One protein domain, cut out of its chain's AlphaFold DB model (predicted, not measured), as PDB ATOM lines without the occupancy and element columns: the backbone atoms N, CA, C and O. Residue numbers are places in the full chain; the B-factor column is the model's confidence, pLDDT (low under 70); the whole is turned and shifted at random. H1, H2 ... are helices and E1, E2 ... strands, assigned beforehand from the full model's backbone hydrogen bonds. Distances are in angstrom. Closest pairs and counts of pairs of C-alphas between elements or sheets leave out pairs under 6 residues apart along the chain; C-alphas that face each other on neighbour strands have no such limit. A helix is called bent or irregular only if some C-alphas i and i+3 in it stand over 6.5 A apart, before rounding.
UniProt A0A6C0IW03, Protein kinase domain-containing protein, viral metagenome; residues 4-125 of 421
ATOM      1  N   ARG A   4     198.491 152.487 188.315       41.69
ATOM      2  CA  ARG A   4     197.833 151.270 188.812       41.69
ATOM      3  C   ARG A   4     196.688 150.924 187.863       41.69
ATOM      4  O   ARG A   4     195.745 151.703 187.769       41.69
ATOM      5  N   SER A   5     196.758 149.784 187.183       43.97
ATOM      6  CA  SER A   5     195.615 149.220 186.461       43.97
ATOM      7  C   SER A   5     194.913 148.215 187.373       43.97
ATOM      8  O   SER A   5     195.461 147.157 187.673       43.97
ATOM      9  N   THR A   6     193.710 148.549 187.836       41.34
ATOM     10  CA  THR A   6     192.890 147.687 188.710       41.34
ATOM     11  C   THR A   6     191.890 146.821 187.948       41.34
ATOM     12  O   THR A   6     191.006 146.233 188.561       41.34
ATOM     13  N   ASN A   7     191.969 146.746 186.620       44.31
ATOM     14  CA  ASN A   7     190.869 146.164 185.864       44.31
ATOM     15  C   ASN A   7     191.028 144.643 185.726       44.31
ATOM     16  O   ASN A   7     191.880 144.153 184.984       44.31
ATOM     17  N   ASN A   8     190.137 143.950 186.446       48.34
ATOM     18  CA  ASN A   8     189.610 142.614 186.178       48.34
ATOM     19  C   ASN A   8     190.546 141.419 186.429       48.34
ATOM     20  O   ASN A   8     190.652 140.527 185.592       48.34
ATOM     21  N   TYR A   9     191.159 141.346 187.618       51.78
ATOM     22  CA  TYR A   9     191.559 140.045 188.170       51.78
ATOM     23  C   TYR A   9     190.344 139.425 188.820       51.78
ATOM     24  O   TYR A   9     189.811 139.941 189.802       51.78
ATOM     25  N   TYR A  10     189.895 138.317 188.264       54.00
ATOM     26  CA  TYR A  10     188.724 137.649 188.771       54.00
ATOM     27  C   TYR A  10     189.109 136.297 189.344       54.00
ATOM     28  O   TYR A  10     189.092 135.301 188.632       54.00
ATOM     29  N   ASN A  11     189.505 136.304 190.623       48.69
ATOM     30  CA  ASN A  11     189.267 135.250 191.617       48.69
ATOM     31  C   ASN A  11     190.041 135.531 192.916       48.69
ATOM     32  O   ASN A  11     191.256 135.429 192.915       48.69
ATOM     33  N   ASN A  12     189.305 135.820 194.004       49.62
ATOM     34  CA  ASN A  12     189.628 135.809 195.452       49.62
ATOM     35  C   ASN A  12     190.964 136.356 196.006       49.62
ATOM     36  O   ASN A  12     191.060 136.482 197.225       49.62
ATOM     37  N   GLU A  13     191.958 136.679 195.194       57.31
ATOM     38  CA  GLU A  13     193.202 137.306 195.626       57.31
ATOM     39  C   GLU A  13     193.216 138.768 195.184       57.31
ATOM     40  O   GLU A  13     192.835 139.096 194.057       57.31
ATOM     41  N   ASP A  14     193.671 139.653 196.074       72.19
ATOM     42  CA  ASP A  14     193.917 141.057 195.747       72.19
ATOM     43  C   ASP A  14     195.188 141.135 194.890       72.19
ATOM     44  O   ASP A  14     196.281 141.418 195.392       72.19
ATOM     45  N   ILE A  15     195.046 140.812 193.602       81.31
ATOM     46  CA  ILE A  15     196.116 140.886 192.608       81.31
ATOM     47  C   ILE A  15     196.110 142.281 191.981       81.31
ATOM     48  O   ILE A  15     195.108 142.745 191.441       81.31
ATOM     49  N   ILE A  16     197.252 142.960 192.037       82.50
ATOM     50  CA  ILE A  16     197.463 144.268 191.418       82.50
ATOM     51  C   ILE A  16     198.722 144.194 190.564       82.50
ATOM     52  O   ILE A  16     199.821 143.996 191.087       82.50
ATOM     53  N   ILE A  17     198.578 144.418 189.260       81.75
ATOM     54  CA  ILE A  17     199.722 144.593 188.362       81.75
ATOM     55  C   ILE A  17     200.171 146.047 188.369       81.75
ATOM     56  O   ILE A  17     199.373 146.983 188.251       81.75
ATOM     57  N   ILE A  18     201.480 146.228 188.514       81.94
ATOM     58  CA  ILE A  18     202.135 147.523 188.483       81.94
ATOM     59  C   ILE A  18     202.910 147.640 187.173       81.94
ATOM     60  O   ILE A  18     203.921 146.969 186.970       81.94
ATOM     61  N   ASN A  19     202.438 148.539 186.310       76.56
ATOM     62  CA  ASN A  19     203.070 148.854 185.033       76.56
ATOM     63  C   ASN A  19     204.018 150.062 185.152       76.56
ATOM     64  O   ASN A  19     203.845 150.940 186.011       76.56
ATOM     65  N   LYS A  20     205.025 150.133 184.270       74.56
ATOM     66  CA  LYS A  20     205.815 151.351 184.040       74.56
ATOM     67  C   LYS A  20     204.876 152.494 183.642       74.56
ATOM     68  O   LYS A  20     203.849 152.293 183.007       74.56
ATOM     69  N   ALA A  21     205.240 153.708 184.043       62.44
ATOM     70  CA  ALA A  21     204.499 154.910 183.689       62.44
ATOM     71  C   ALA A  21     204.580 155.152 182.177       62.44
ATOM     72  O   ALA A  21     205.678 155.390 181.677       62.44
ATOM     73  N   ILE A  22     203.443 155.136 181.485       54.69
ATOM     74  CA  ILE A  22     203.353 155.501 180.067       54.69
ATOM     75  C   ILE A  22     202.786 156.926 179.986       54.69
ATOM     76  O   ILE A  22     201.880 157.289 180.745       54.69
ATOM     77  N   ALA A  23     203.367 157.777 179.136       48.50
ATOM     78  CA  ALA A  23     202.824 159.110 178.886       48.50
ATOM     79  C   ALA A  23     201.439 158.966 178.235       48.50
ATOM     80  O   ALA A  23     201.266 158.158 177.332       48.50
ATOM     81  N   LYS A  24     200.447 159.732 178.708       49.06
ATOM     82  CA  LYS A  24     199.013 159.556 178.392       49.06
ATOM     83  C   LYS A  24     198.630 159.609 176.903       49.06
ATOM     84  O   LYS A  24     197.490 159.271 176.598       49.06
ATOM     85  N   ASP A  25     199.542 160.005 176.022       46.88
ATOM     86  CA  ASP A  25     199.244 160.315 174.624       46.88
ATOM     87  C   ASP A  25     199.749 159.259 173.621       46.88
ATOM     88  O   ASP A  25     199.425 159.363 172.444       46.88
ATOM     89  N   ASP A  26     200.454 158.214 174.071       44.47
ATOM     90  CA  ASP A  26     200.931 157.115 173.219       44.47
ATOM     91  C   ASP A  26     200.563 155.769 173.857       44.47
ATOM     92  O   ASP A  26     201.323 155.234 174.655       44.47
ATOM     93  N   ILE A  27     199.377 155.235 173.533       47.62
ATOM     94  CA  ILE A  27     199.038 153.828 173.797       47.62
ATOM     95  C   ILE A  27     199.277 153.055 172.498       47.62
ATOM     96  O   ILE A  27     198.520 153.181 171.536       47.62
ATOM     97  N   SER A  28     200.340 152.265 172.457       50.41
ATOM     98  CA  SER A  28     200.727 151.387 171.355       50.41
ATOM     99  C   SER A  28     200.794 149.928 171.821       50.41
ATOM    100  O   SER A  28     200.792 149.634 173.013       50.41
ATOM    101  N   ALA A  29     200.880 148.974 170.889       47.00
ATOM    102  CA  ALA A  29     200.963 147.545 171.218       47.00
ATOM    103  C   ALA A  29     202.162 147.179 172.127       47.00
ATOM    104  O   ALA A  29     202.136 146.133 172.775       47.00
ATOM    105  N   SER A  30     203.193 148.033 172.225       48.56
ATOM    106  CA  SER A  30     204.298 147.839 173.169       48.56
ATOM    107  C   SER A  30     203.904 148.051 174.630       48.56
ATOM    108  O   SER A  30     204.663 147.637 175.497       48.56
ATOM    109  N   ASP A  31     202.747 148.653 174.917       53.59
ATOM    110  CA  ASP A  31     202.297 148.991 176.274       53.59
ATOM    111  C   ASP A  31     201.674 147.813 177.033       53.59
ATOM    112  O   ASP A  31     201.685 147.785 178.262       53.59
ATOM    113  N   ILE A  32     201.227 146.797 176.295       59.91
ATOM    114  CA  ILE A  32     200.596 145.570 176.803       59.91
ATOM    115  C   ILE A  32     201.643 144.522 177.224       59.91
ATOM    116  O   ILE A  32     201.333 143.612 177.993       59.91
ATOM    117  N   SER A  33     202.898 144.671 176.779       70.06
ATOM    118  CA  SER A  33     203.964 143.694 177.018       70.06
ATOM    119  C   SER A  33     204.314 143.528 178.500       70.06
ATOM    120  O   SER A  33     204.408 144.494 179.263       70.06
ATOM    121  N   ILE A  34     204.638 142.290 178.880       73.81
ATOM    122  CA  ILE A  34     205.186 141.926 180.194       73.81
ATOM    123  C   ILE A  34     206.442 142.724 180.580       73.81
ATOM    124  O   ILE A  34     206.736 142.881 181.765       73.81
ATOM    125  N   GLU A  35     207.181 143.266 179.605       74.00
ATOM    126  CA  GLU A  35     208.365 144.100 179.841       74.00
ATOM    127  C   GLU A  35     208.029 145.432 180.546       74.00
ATOM    128  O   GLU A  35     208.908 146.083 181.139       74.00
ATOM    129  N   ASN A  36     206.750 145.817 180.540       77.38
ATOM    130  CA  ASN A  36     206.233 146.968 181.274       77.38
ATOM    131  C   ASN A  36     205.766 146.626 182.682       77.38
ATOM    132  O   ASN A  36     205.680 147.535 183.507       77.38
ATOM    133  N   ILE A  37     205.535 145.350 182.990       82.62
ATOM    134  CA  ILE A  37     205.140 144.913 184.326       82.62
ATOM    135  C   ILE A  37     206.389 144.883 185.206       82.62
ATOM    136  O   ILE A  37     207.262 144.023 185.066       82.62
ATOM    137  N   THR A  38     206.491 145.844 186.123       81.69
ATOM    138  CA  THR A  38     207.637 145.952 187.034       81.69
ATOM    139  C   THR A  38     207.449 145.062 188.246       81.69
ATOM    140  O   THR A  38     208.349 144.303 188.605       81.69
ATOM    141  N   ASN A  39     206.265 145.121 188.853       86.25
ATOM    142  CA  ASN A  39     205.928 144.396 190.066       86.25
ATOM    143  C   ASN A  39     204.489 143.875 189.984       86.25
ATOM    144  O   ASN A  39     203.634 144.459 189.318       86.25
ATOM    145  N   ILE A  40     204.210 142.831 190.753       88.06
ATOM    146  CA  ILE A  40     202.850 142.408 191.082       88.06
ATOM    147  C   ILE A  40     202.676 142.443 192.601       88.06
ATOM    148  O   ILE A  40     203.614 142.158 193.351       88.06
ATOM    149  N   VAL A  41     201.491 142.830 193.057       87.75
ATOM    150  CA  VAL A  41     201.096 142.750 194.465       87.75
ATOM    151  C   VAL A  41     200.032 141.682 194.574       87.75
ATOM    152  O   VAL A  41     199.040 141.770 193.863       87.75
ATOM    153  N   ILE A  42     200.239 140.695 195.437       87.69
ATOM    154  CA  ILE A  42     199.276 139.619 195.680       87.69
ATOM    155  C   ILE A  42     199.056 139.533 197.185       87.69
ATOM    156  O   ILE A  42     200.014 139.378 197.946       87.69
ATOM    157  N   ASN A  43     197.806 139.709 197.622       86.31
ATOM    158  CA  ASN A  43     197.417 139.700 199.039       86.31
ATOM    159  C   ASN A  43     198.287 140.642 199.903       86.31
ATOM    160  O   ASN A  43     198.719 140.304 201.004       86.31
ATOM    161  N   GLY A  44     198.614 141.823 199.361       85.31
ATOM    162  CA  GLY A  44     199.459 142.835 200.008       85.31
ATOM    163  C   GLY A  44     200.974 142.576 199.957       85.31
ATOM    164  O   GLY A  44     201.750 143.475 200.287       85.31
ATOM    165  N   SER A  45     201.417 141.401 199.503       89.31
ATOM    166  CA  SER A  45     202.837 141.075 199.327       89.31
ATOM    167  C   SER A  45     203.339 141.519 197.957       89.31
ATOM    168  O   SER A  45     202.649 141.360 196.956       89.31
ATOM    169  N   ASN A  46     204.547 142.084 197.903       91.88
ATOM    170  CA  ASN A  46     205.148 142.574 196.662       91.88
ATOM    171  C   ASN A  46     206.070 141.520 196.045       91.88
ATOM    172  O   ASN A  46     206.956 140.991 196.721       91.88
ATOM    173  N   TYR A  47     205.934 141.315 194.740       91.12
ATOM    174  CA  TYR A  47     206.786 140.444 193.944       91.12
ATOM    175  C   TYR A  47     207.368 141.244 192.782       91.12
ATOM    176  O   TYR A  47     206.649 141.951 192.075       91.12
ATOM    177  N   ILE A  48     208.682 141.159 192.603       88.75
ATOM    178  CA  ILE A  48     209.410 141.940 191.596       88.75
ATOM    179  C   ILE A  48     209.683 141.099 190.355       88.75
ATOM    180  O   ILE A  48     210.063 139.930 190.468       88.75
ATOM    181  N   ASN A  49     209.513 141.709 189.182       80.12
ATOM    182  CA  ASN A  49     209.931 141.118 187.922       80.12
ATOM    183  C   ASN A  49     211.457 141.112 187.874       80.12
ATOM    184  O   ASN A  49     212.090 142.160 187.742       80.12
ATOM    185  N   ASN A  50     212.063 139.933 187.960       71.75
ATOM    186  CA  ASN A  50     213.509 139.824 187.791       71.75
ATOM    187  C   ASN A  50     213.915 139.781 186.306       71.75
ATOM    188  O   ASN A  50     215.090 139.585 186.017       71.75
ATOM    189  N   PHE A  51     212.956 139.886 185.371       68.06
ATOM    190  CA  PHE A  51     213.109 139.653 183.926       68.06
ATOM    191  C   PHE A  51     213.777 138.313 183.583       68.06
ATOM    192  O   PHE A  51     214.253 138.089 182.471       68.06
ATOM    193  N   ASN A  52     213.777 137.387 184.544       72.25
ATOM    194  CA  ASN A  52     214.305 136.049 184.381       72.25
ATOM    195  C   ASN A  52     213.269 135.230 183.616       72.25
ATOM    196  O   ASN A  52     212.303 134.735 184.205       72.25
ATOM    197  N   ILE A  53     213.480 135.101 182.306       78.75
ATOM    198  CA  ILE A  53     212.759 134.133 181.483       78.75
ATOM    199  C   ILE A  53     213.194 132.744 181.952       78.75
ATOM    200  O   ILE A  53     214.331 132.332 181.726       78.75
ATOM    201  N   ILE A  54     212.294 132.038 182.627       80.19
ATOM    202  CA  ILE A  54     212.535 130.679 183.132       80.19
ATOM    203  C   ILE A  54     212.033 129.606 182.162       80.19
ATOM    204  O   ILE A  54     212.398 128.442 182.282       80.19
ATOM    205  N   GLY A  55     211.229 129.999 181.173       74.38
ATOM    206  CA  GLY A  55     210.726 129.113 180.137       74.38
ATOM    207  C   GLY A  55     210.377 129.878 178.868       74.38
ATOM    208  O   GLY A  55     209.872 130.999 178.915       74.38
ATOM    209  N   LYS A  56     210.644 129.256 177.721       76.50
ATOM    210  CA  LYS A  56     210.187 129.706 176.407       76.50
ATOM    211  C   LYS A  56     209.558 128.505 175.716       76.50
ATOM    212  O   LYS A  56     210.255 127.533 175.438       76.50
ATOM    213  N   GLY A  57     208.251 128.562 175.502       64.75
ATOM    214  CA  GLY A  57     207.484 127.516 174.834       64.75
ATOM    215  C   GLY A  57     206.894 128.007 173.518       64.75
ATOM    216  O   GLY A  57     207.036 129.174 173.155       64.75
ATOM    217  N   SER A  58     206.191 127.112 172.824       66.62
ATOM    218  CA  SER A  58     205.458 127.433 171.593       66.62
ATOM    219  C   SER A  58     204.362 128.477 171.820       66.62
ATOM    220  O   SER A  58     204.086 129.272 170.934       66.62
ATOM    221  N   TYR A  59     203.791 128.501 173.028       75.12
ATOM    222  CA  TYR A  59     202.664 129.358 173.404       75.12
ATOM    223  C   TYR A  59     203.083 130.700 174.017       75.12
ATOM    224  O   TYR A  59     202.232 131.546 174.280       75.12
ATOM    225  N   GLY A  60     204.386 130.901 174.257       83.44
ATOM    226  CA  GLY A  60     204.917 132.160 174.770       83.44
ATOM    227  C   GLY A  60     206.055 132.026 175.777       83.44
ATOM    228  O   GLY A  60     206.856 131.087 175.726       83.44
ATOM    229  N   LYS A  61     206.183 133.021 176.655       88.56
ATOM    230  CA  LYS A  61     207.321 133.174 177.577       88.56
ATOM    231  C   LYS A  61     206.852 133.139 179.026       88.56
ATOM    232  O   LYS A  61     205.795 133.666 179.351       88.56
ATOM    233  N   ILE A  62     207.669 132.544 179.892       89.00
ATOM    234  CA  ILE A  62     207.399 132.431 181.326       89.00
ATOM    235  C   ILE A  62     208.437 133.240 182.098       89.00
ATOM    236  O   ILE A  62     209.640 133.002 181.964       89.00
ATOM    237  N   TYR A  63     207.967 134.156 182.938       89.31
ATOM    238  CA  TYR A  63     208.785 135.059 183.744       89.31
ATOM    239  C   TYR A  63     208.597 134.767 185.227       89.31
ATOM    240  O   TYR A  63     207.469 134.605 185.688       89.31
ATOM    241  N   LYS A  64     209.693 134.733 185.989       89.94
ATOM    242  CA  LYS A  64     209.640 134.538 187.445       89.94
ATOM    243  C   LYS A  64     209.594 135.869 188.191       89.94
ATOM    244  O   LYS A  64     210.474 136.715 188.024       89.94
ATOM    245  N   PHE A  65     208.620 135.989 189.086       91.25
ATOM    246  CA  PHE A  65     208.437 137.105 190.004       91.25
ATOM    247  C   PHE A  65     208.710 136.633 191.426       91.25
ATOM    248  O   PHE A  65     208.071 135.707 191.917       91.25
ATOM    249  N   THR A  66     209.680 137.238 192.107       91.75
ATOM    250  CA  THR A  66     210.103 136.780 193.441       91.75
ATOM    251  C   THR A  66     209.621 137.739 194.513       91.75
ATOM    252  O   THR A  66     209.746 138.956 194.348       91.75
ATOM    253  N   ASN A  67     209.124 137.200 195.625       92.88
ATOM    254  CA  ASN A  67     208.709 137.997 196.770       92.88
ATOM    255  C   ASN A  67     209.888 138.867 197.254       92.88
ATOM    256  O   ASN A  67     211.063 138.461 197.264       92.88
ATOM    257  N   THR A  68     209.609 140.117 197.609       89.94
ATOM    258  CA  THR A  68     210.649 141.047 198.059       89.94
ATOM    259  C   THR A  68     211.224 140.667 199.422       89.94
ATOM    260  O   THR A  68     212.406 140.922 199.648       89.94
ATOM    261  N   ILE A  69     210.429 140.011 200.274       90.75
ATOM    262  CA  ILE A  69     210.767 139.596 201.640       90.75
ATOM    263  C   ILE A  69     211.236 138.133 201.666       90.75
ATOM    264  O   ILE A  69     212.350 137.857 202.105       90.75
ATOM    265  N   ASN A  70     210.425 137.189 201.177       89.56
ATOM    266  CA  ASN A  70     210.748 135.756 201.191       89.56
ATOM    267  C   ASN A  70     211.217 135.264 199.813       89.56
ATOM    268  O   ASN A  70     210.405 134.879 198.986       89.56
ATOM    269  N   LYS A  71     212.527 135.194 199.558       85.25
ATOM    270  CA  LYS A  71     213.051 134.823 198.225       85.25
ATOM    271  C   LYS A  71     212.690 133.414 197.728       85.25
ATOM    272  O   LYS A  71     212.843 133.163 196.534       85.25
ATOM    273  N   ASN A  72     212.200 132.536 198.602       83.56
ATOM    274  CA  ASN A  72     211.718 131.205 198.225       83.56
ATOM    275  C   ASN A  72     210.252 131.208 197.771       83.56
ATOM    276  O   ASN A  72     209.803 130.242 197.165       83.56
ATOM    277  N   ASP A  73     209.519 132.283 198.054       89.56
ATOM    278  CA  ASP A  73     208.158 132.498 197.584       89.56
ATOM    279  C   ASP A  73     208.181 133.264 196.253       89.56
ATOM    280  O   ASP A  73     208.875 134.279 196.086       89.56
ATOM    281  N   SER A  74     207.455 132.751 195.265       91.62
ATOM    282  CA  SER A  74     207.458 133.312 193.921       91.62
ATOM    283  C   SER A  74     206.175 133.005 193.177       91.62
ATOM    284  O   SER A  74     205.531 131.997 193.434       91.62
ATOM    285  N   TYR A  75     205.884 133.849 192.196       91.75
ATOM    286  CA  TYR A  75     204.885 133.612 191.166       91.75
ATOM    287  C   TYR A  75     205.572 133.530 189.808       91.75
ATOM    288  O   TYR A  75     206.689 134.024 189.613       91.75
ATOM    289  N   VAL A  76     204.894 132.914 188.852       90.88
ATOM    290  CA  VAL A  76     205.296 132.891 187.450       90.88
ATOM    291  C   VAL A  76     204.213 133.533 186.601       90.88
ATOM    292  O   VAL A  76     203.024 133.374 186.871       90.88
ATOM    293  N   ILE A  77     204.629 134.278 185.581       89.94
ATOM    294  CA  ILE A  77     203.724 134.898 184.618       89.94
ATOM    295  C   ILE A  77     203.988 134.310 183.241       89.94
ATOM    296  O   ILE A  77     205.125 134.347 182.767       89.94
ATOM    297  N   LYS A  78     202.940 133.788 182.602       90.69
ATOM    298  CA  LYS A  78     202.929 133.356 181.204       90.69
ATOM    299  C   LYS A  78     202.398 134.501 180.343       90.69
ATOM    300  O   LYS A  78     201.248 134.907 180.493       90.69
ATOM    301  N   GLU A  79     203.257 135.012 179.472       89.50
ATOM    302  CA  GLU A  79     202.916 135.924 178.377       89.50
ATOM    303  C   GLU A  79     202.609 135.084 177.138       89.50
ATOM    304  O   GLU A  79     203.420 134.224 176.781       89.50
ATOM    305  N   TYR A  80     201.467 135.327 176.496       89.12
ATOM    306  CA  TYR A  80     201.025 134.567 175.326       89.12
ATOM    307  C   TYR A  80     201.438 135.257 174.030       89.12
ATOM    308  O   TYR A  80     201.410 136.480 173.929       89.12
ATOM    309  N   ILE A  81     201.803 134.457 173.026       86.25
ATOM    310  CA  ILE A  81     202.030 134.959 171.662       86.25
ATOM    311  C   ILE A  81     200.689 135.141 170.953       86.25
ATOM    312  O   ILE A  81     200.425 136.199 170.385       86.25
ATOM    313  N   ASP A  82     199.838 134.116 171.022       86.06
ATOM    314  CA  ASP A  82     198.567 134.077 170.316       86.06
ATOM    315  C   ASP A  82     197.387 134.301 171.263       86.06
ATOM    316  O   ASP A  82     197.245 133.674 172.316       86.06
ATOM    317  N   LYS A  83     196.476 135.180 170.838       84.50
ATOM    318  CA  LYS A  83     195.256 135.517 171.583       84.50
ATOM    319  C   LYS A  83     194.369 134.305 171.830       84.50
ATOM    320  O   LYS A  83     193.755 134.212 172.886       84.50
ATOM    321  N   ILE A  84     194.307 133.372 170.882       85.56
ATOM    322  CA  ILE A  84     193.467 132.172 170.982       85.56
ATOM    323  C   ILE A  84     193.917 131.284 172.149       85.56
ATOM    324  O   ILE A  84     193.067 130.821 172.911       85.56
ATOM    325  N   ASP A  85     195.226 131.106 172.335       87.88
ATOM    326  CA  ASP A  85     195.766 130.300 173.433       87.88
ATOM    327  C   ASP A  85     195.474 130.938 174.792       87.88
ATOM    328  O   ASP A  85     195.057 130.245 175.718       87.88
ATOM    329  N   TYR A  86     195.598 132.266 174.892       89.00
ATOM    330  CA  TYR A  86     195.212 133.003 176.096       89.00
ATOM    331  C   TYR A  86     193.727 132.799 176.442       89.00
ATOM    332  O   TYR A  86     193.395 132.484 177.585       89.00
ATOM    333  N   VAL A  87     192.824 132.932 175.459       87.12
ATOM    334  CA  VAL A  87     191.372 132.754 175.677       87.12
ATOM    335  C   VAL A  87     191.068 131.333 176.145       87.12
ATOM    336  O   VAL A  87     190.245 131.133 177.041       87.12
ATOM    337  N   LYS A  88     191.723 130.340 175.533       88.50
ATOM    338  CA  LYS A  88     191.552 128.928 175.870       88.50
ATOM    339  C   LYS A  88     192.018 128.646 177.299       88.50
ATOM    340  O   LYS A  88     191.246 128.071 178.066       88.50
ATOM    341  N   ASP A  89     193.216 129.090 177.676       90.38
ATOM    342  CA  ASP A  89     193.742 128.900 179.031       90.38
ATOM    343  C   ASP A  89     192.870 129.627 180.062       90.38
ATOM    344  O   ASP A  89     192.482 129.010 181.051       90.38
ATOM    345  N   LYS A  90     192.443 130.873 179.796       88.88
ATOM    346  CA  LYS A  90     191.490 131.619 180.644       88.88
ATOM    347  C   LYS A  90     190.208 130.824 180.889       88.88
ATOM    348  O   LYS A  90     189.785 130.664 182.033       88.88
ATOM    349  N   LEU A  91     189.593 130.306 179.827       88.00
ATOM    350  CA  LEU A  91     188.380 129.501 179.937       88.00
ATOM    351  C   LEU A  91     188.604 128.245 180.793       88.00
ATOM    352  O   LEU A  91     187.777 127.915 181.646       88.00
ATOM    353  N   ILE A  92     189.710 127.537 180.564       91.38
ATOM    354  CA  ILE A  92     190.056 126.340 181.333       91.38
ATOM    355  C   ILE A  92     190.267 126.713 182.808       91.38
ATOM    356  O   ILE A  92     189.707 126.044 183.677       91.38
ATOM    357  N   SER A  93     190.979 127.806 183.107       90.25
ATOM    358  CA  SER A  93     191.165 128.326 184.469       90.25
ATOM    359  C   SER A  93     189.834 128.604 185.165       90.25
ATOM    360  O   SER A  93     189.650 128.181 186.307       90.25
ATOM    361  N   MET A  94     188.888 129.256 184.480       87.25
ATOM    362  CA  MET A  94     187.541 129.525 185.001       87.25
ATOM    363  C   MET A  94     186.819 128.227 185.379       87.25
ATOM    364  O   MET A  94     186.332 128.071 186.500       87.25
ATOM    365  N   ILE A  95     186.801 127.244 184.475       89.25
ATOM    366  CA  ILE A  95     186.155 125.945 184.720       89.25
ATOM    367  C   ILE A  95     186.813 125.221 185.904       89.25
ATOM    368  O   ILE A  95     186.114 124.770 186.814       89.25
ATOM    369  N   LEU A  96     188.147 125.137 185.938       90.38
ATOM    370  CA  LEU A  96     188.886 124.484 187.025       90.38
ATOM    371  C   LEU A  96     188.647 125.166 188.376       90.38
ATOM    372  O   LEU A  96     188.471 124.486 189.391       90.38
ATOM    373  N   TYR A  97     188.594 126.499 188.392       84.94
ATOM    374  CA  TYR A  97     188.272 127.263 189.588       84.94
ATOM    375  C   TYR A  97     186.864 126.945 190.102       84.94
ATOM    376  O   TYR A  97     186.691 126.679 191.294       84.94
ATOM    377  N   ASN A  98     185.869 126.895 189.212       81.75
ATOM    378  CA  ASN A  98     184.496 126.544 189.577       81.75
ATOM    379  C   ASN A  98     184.390 125.115 190.118       81.75
ATOM    380  O   ASN A  98     183.690 124.891 191.106       81.75
ATOM    381  N   ILE A  99     185.124 124.158 189.538       87.94
ATOM    382  CA  ILE A  99     185.216 122.793 190.078       87.94
ATOM    383  C   ILE A  99     185.760 122.822 191.511       87.94
ATOM    384  O   ILE A  99     185.173 122.226 192.416       87.94
ATOM    385  N   ASN A 100     186.854 123.547 191.742       84.62
ATOM    386  CA  ASN A 100     187.473 123.611 193.059       84.62
ATOM    387  C   ASN A 100     186.565 124.289 194.097       84.62
ATOM    388  O   ASN A 100     186.333 123.726 195.165       84.62
ATOM    389  N   ARG A 101     186.008 125.461 193.774       79.75
ATOM    390  CA  ARG A 101     185.231 126.289 194.707       79.75
ATOM    391  C   ARG A 101     183.828 125.748 194.969       79.75
ATOM    392  O   ARG A 101     183.413 125.687 196.122       79.75
ATOM    393  N   ASN A 102     183.093 125.373 193.922       81.44
ATOM    394  CA  ASN A 102     181.673 125.024 194.047       81.44
ATOM    395  C   ASN A 102     181.463 123.557 194.430       81.44
ATOM    396  O   ASN A 102     180.413 123.206 194.966       81.44
ATOM    397  N   HIS A 103     182.454 122.699 194.170       82.62
ATOM    398  CA  HIS A 103     182.357 121.265 194.441       82.62
ATOM    399  C   HIS A 103     183.388 120.748 195.453       82.62
ATOM    400  O   HIS A 103     183.316 119.577 195.819       82.62
ATOM    401  N   ASN A 104     184.302 121.598 195.941       86.25
ATOM    402  CA  ASN A 104     185.343 121.240 196.911       86.25
ATOM    403  C   ASN A 104     186.227 120.063 196.445       86.25
ATOM    404  O   ASN A 104     186.566 119.166 197.218       86.25
ATOM    405  N   ILE A 105     186.573 120.046 195.155       88.44
ATOM    406  CA  ILE A 105     187.404 119.005 194.542       88.44
ATOM    407  C   ILE A 105     188.813 119.559 194.309       88.44
ATOM    408  O   ILE A 105     189.001 120.543 193.588       88.44
ATOM    409  N   ASN A 106     189.827 118.913 194.886       90.31
ATOM    410  CA  ASN A 106     191.224 119.197 194.562       90.31
ATOM    411  C   ASN A 106     191.671 118.337 193.372       90.31
ATOM    412  O   ASN A 106     191.779 117.119 193.492       90.31
ATOM    413  N   LEU A 107     191.935 118.982 192.238       92.44
ATOM    414  CA  LEU A 107     192.341 118.329 190.994       92.44
ATOM    415  C   LEU A 107     193.866 118.148 190.851       92.44
ATOM    416  O   LEU A 107     194.306 117.568 189.864       92.44
ATOM    417  N   ASN A 108     194.662 118.633 191.812       95.00
ATOM    418  CA  ASN A 108     196.130 118.673 191.752       95.00
ATOM    419  C   ASN A 108     196.685 119.270 190.441       95.00
ATOM    420  O   ASN A 108     197.629 118.756 189.840       95.00
ATOM    421  N   ILE A 109     196.063 120.362 189.997       95.00
ATOM    422  CA  ILE A 109     196.500 121.191 188.872       95.00
ATOM    423  C   ILE A 109     196.860 122.568 189.416       95.00
ATOM    424  O   ILE A 109     196.208 123.070 190.337       95.00
ATOM    425  N   ILE A 110     197.882 123.176 188.826       92.25
ATOM    426  CA  ILE A 110     198.305 124.533 189.139       92.25
ATOM    427  C   ILE A 110     197.157 125.539 188.997       92.25
ATOM    428  O   ILE A 110     196.441 125.590 187.993       92.25
ATOM    429  N   LYS A 111     196.984 126.365 190.028       88.38
ATOM    430  CA  LYS A 111     196.027 127.466 189.986       88.38
ATOM    431  C   LYS A 111     196.579 128.582 189.111       88.38
ATOM    432  O   LYS A 111     197.775 128.866 189.115       88.38
ATOM    433  N   SER A 112     195.687 129.186 188.346       88.75
ATOM    434  CA  SER A 112     196.012 130.231 187.386       88.75
ATOM    435  C   SER A 112     194.995 131.357 187.479       88.75
ATOM    436  O   SER A 112     193.791 131.130 187.594       88.75
ATOM    437  N   TYR A 113     195.513 132.574 187.403       86.00
ATOM    438  CA  TYR A 113     194.770 133.824 187.351       86.00
ATOM    439  C   TYR A 113     195.072 134.500 186.022       86.00
ATOM    440  O   TYR A 113     196.169 134.337 185.499       86.00
ATOM    441  N   TRP A 114     194.141 135.265 185.469       85.75
ATOM    442  CA  TRP A 114     194.322 135.905 184.165       85.75
ATOM    443  C   TRP A 114     194.146 137.419 184.251       85.75
ATOM    444  O   TRP A 114     193.490 137.935 185.158       85.75
ATOM    445  N   ASN A 115     194.738 138.121 183.291       83.38
ATOM    446  CA  ASN A 115     194.521 139.539 183.078       83.38
ATOM    447  C   ASN A 115     194.341 139.818 181.589       83.38
ATOM    448  O   ASN A 115     195.283 139.652 180.814       83.38
ATOM    449  N   ASP A 116     193.140 140.264 181.220       79.25
ATOM    450  CA  ASP A 116     192.790 140.500 179.817       79.25
ATOM    451  C   ASP A 116     193.613 141.635 179.213       79.25
ATOM    452  O   ASP A 116     194.136 141.471 178.119       79.25
ATOM    453  N   HIS A 117     193.824 142.715 179.975       77.25
ATOM    454  CA  HIS A 117     194.536 143.908 179.511       77.25
ATOM    455  C   HIS A 117     195.976 143.626 179.066       77.25
ATOM    456  O   HIS A 117     196.461 144.247 178.127       77.25
ATOM    457  N   ASN A 118     196.668 142.717 179.752       78.44
ATOM    458  CA  ASN A 118     198.036 142.322 179.436       78.44
ATOM    459  C   ASN A 118     198.116 140.978 178.683       78.44
ATOM    460  O   ASN A 118     199.212 140.567 178.314       78.44
ATOM    461  N   MET A 119     196.988 140.289 178.464       84.75
ATOM    462  CA  MET A 119     196.925 138.914 177.944       84.75
ATOM    463  C   MET A 119     197.906 137.964 178.645       84.75
ATOM    464  O   MET A 119     198.699 137.269 178.008       84.75
ATOM    465  N   ILE A 120     197.879 137.952 179.978       87.06
ATOM    466  CA  ILE A 120     198.795 137.136 180.783       87.06
ATOM    467  C   ILE A 120     198.067 136.218 181.749       87.06
ATOM    468  O   ILE A 120     196.955 136.500 182.199       87.06
ATOM    469  N   THR A 121     198.762 135.152 182.135       90.06
ATOM    470  CA  THR A 121     198.353 134.262 183.221       90.06
ATOM    471  C   THR A 121     199.383 134.294 184.344       90.06
ATOM    472  O   THR A 121     200.574 134.160 184.087       90.06
ATOM    473  N   ILE A 122     198.930 134.451 185.586       90.38
ATOM    474  CA  ILE A 122     199.734 134.441 186.811       90.38
ATOM    475  C   ILE A 122     199.484 133.122 187.541       90.38
ATOM    476  O   ILE A 122     198.335 132.705 187.684       90.38
ATOM    477  N   MET A 123     200.543 132.453 187.988       92.12
ATOM    478  CA  MET A 123     200.491 131.129 188.614       92.12
ATOM    479  C   MET A 123     201.497 131.050 189.762       92.12
ATOM    480  O   MET A 123     202.500 131.768 189.752       92.12
ATOM    481  N   ASP A 124     201.263 130.162 190.724       91.06
ATOM    482  CA  ASP A 124     202.223 129.907 191.801       91.06
ATOM    483  C   ASP A 124     203.572 129.439 191.226       91.06
ATOM    484  O   ASP A 124     203.635 128.675 190.258       91.06
ATOM    485  N   GLY A 125     204.673 129.912 191.805       90.81
ATOM    486  CA  GLY A 125     206.019 129.500 191.432       90.81
ATOM    487  C   GLY A 125     206.445 128.217 192.142       90.81
ATOM    488  O   GLY A 125     206.240 128.058 193.342       90.81
TER     489      GLY A 125
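Overview. This is residues 4 to 125 of the 421 residues of the protein "Protein kinase domain-containing protein" of viral metagenome (UniProt A0A6C0IW03). One curled sheet of seven antiparallel strands folds back on itself at the long, bent strand E3, with the leaf E1 E2 facing the leaf E4 E5 E7 E6. A single long helix, H1, packs slantwise over E7 and E6, and residues 23 to 30 stick out as a free loop. The printed part has 122 residues with seven named strands and one named helix, in the chain order E1 E2 E3 E4 E5 H1 E6 E7; the sheet's order is E1 E2 E3 E4 E5 E7 E6, and the class is mixed, helices and strands. The whole is compact, with a radius of gyration of the C-alphas of 14.5 A and spans of 46 by 36 by 28 A.

Along the chain. E1 is residues 15 to 19, 13.0 A long, and begins with C-alpha 15 at (196.116, 140.886, 192.608). E2 is residues 37 to 42, 13.8 A. E3, residues 45 to 57, is the longest strand at 28.4 A and bends by 70 degrees at residue 51. E4 is residues 60 to 67, 23.1 A, and E5 is residues 74 to 80, 19.7 A. H1, residues 83 to 103, is 29.9 A long and begins with C-alpha 83 at (195.256, 135.517, 171.583). E6 is residues 112 to 115, 10.4 A. E7, residues 120 to 124, is 13.6 A long and ends with C-alpha 124 at (202.223, 129.907, 191.801).

Arrangement. The sheet is strongly twisted, with edge strands E1 and E6. E1 to E5 form a meander, each strand the antiparallel neighbour of the one before. In the hairpin E1 and E2, N 16 and O 41 are 2.8 A apart; in E2 and E3, N 47 and O 40 are 2.8 A apart. E3, the hinge of the folded sheet, has N 54 and O 62 of E4 at 2.9 A. N 65 of E4 and O 75 of E5 are 2.8 A apart, N 76 of E5 and O 123 of E7 2.8 A, and N 113 of E6 and O 122 of E7 2.8 A. E5, H1 and E6 form a split strand-helix-strand unit, two strands running the same way with E7 between them, and its crossover is right-handed. H1 is on the sheet at a height of 8.6 A, over E7 and E6, and runs slantwise to the strands, at 50 degrees to E6 on the local plane. The closest C-alphas of H1 and E6, those of Ser 93 and Ser 112, are 6.0 A apart. Every O i to N i+4 pair of H1 is within hydrogen-bond range.

Size, cuts and confidence. The C-alphas farthest apart, those of Asp 25 and Ile 105, are 47.4 A apart. The printed part has no cut. The link from E1 to E2, 17 residues, is long. The mean pLDDT of the printed part is 78.7; residues 4 to 13, 21 to 32, 51 and 57 to 58 are under 70.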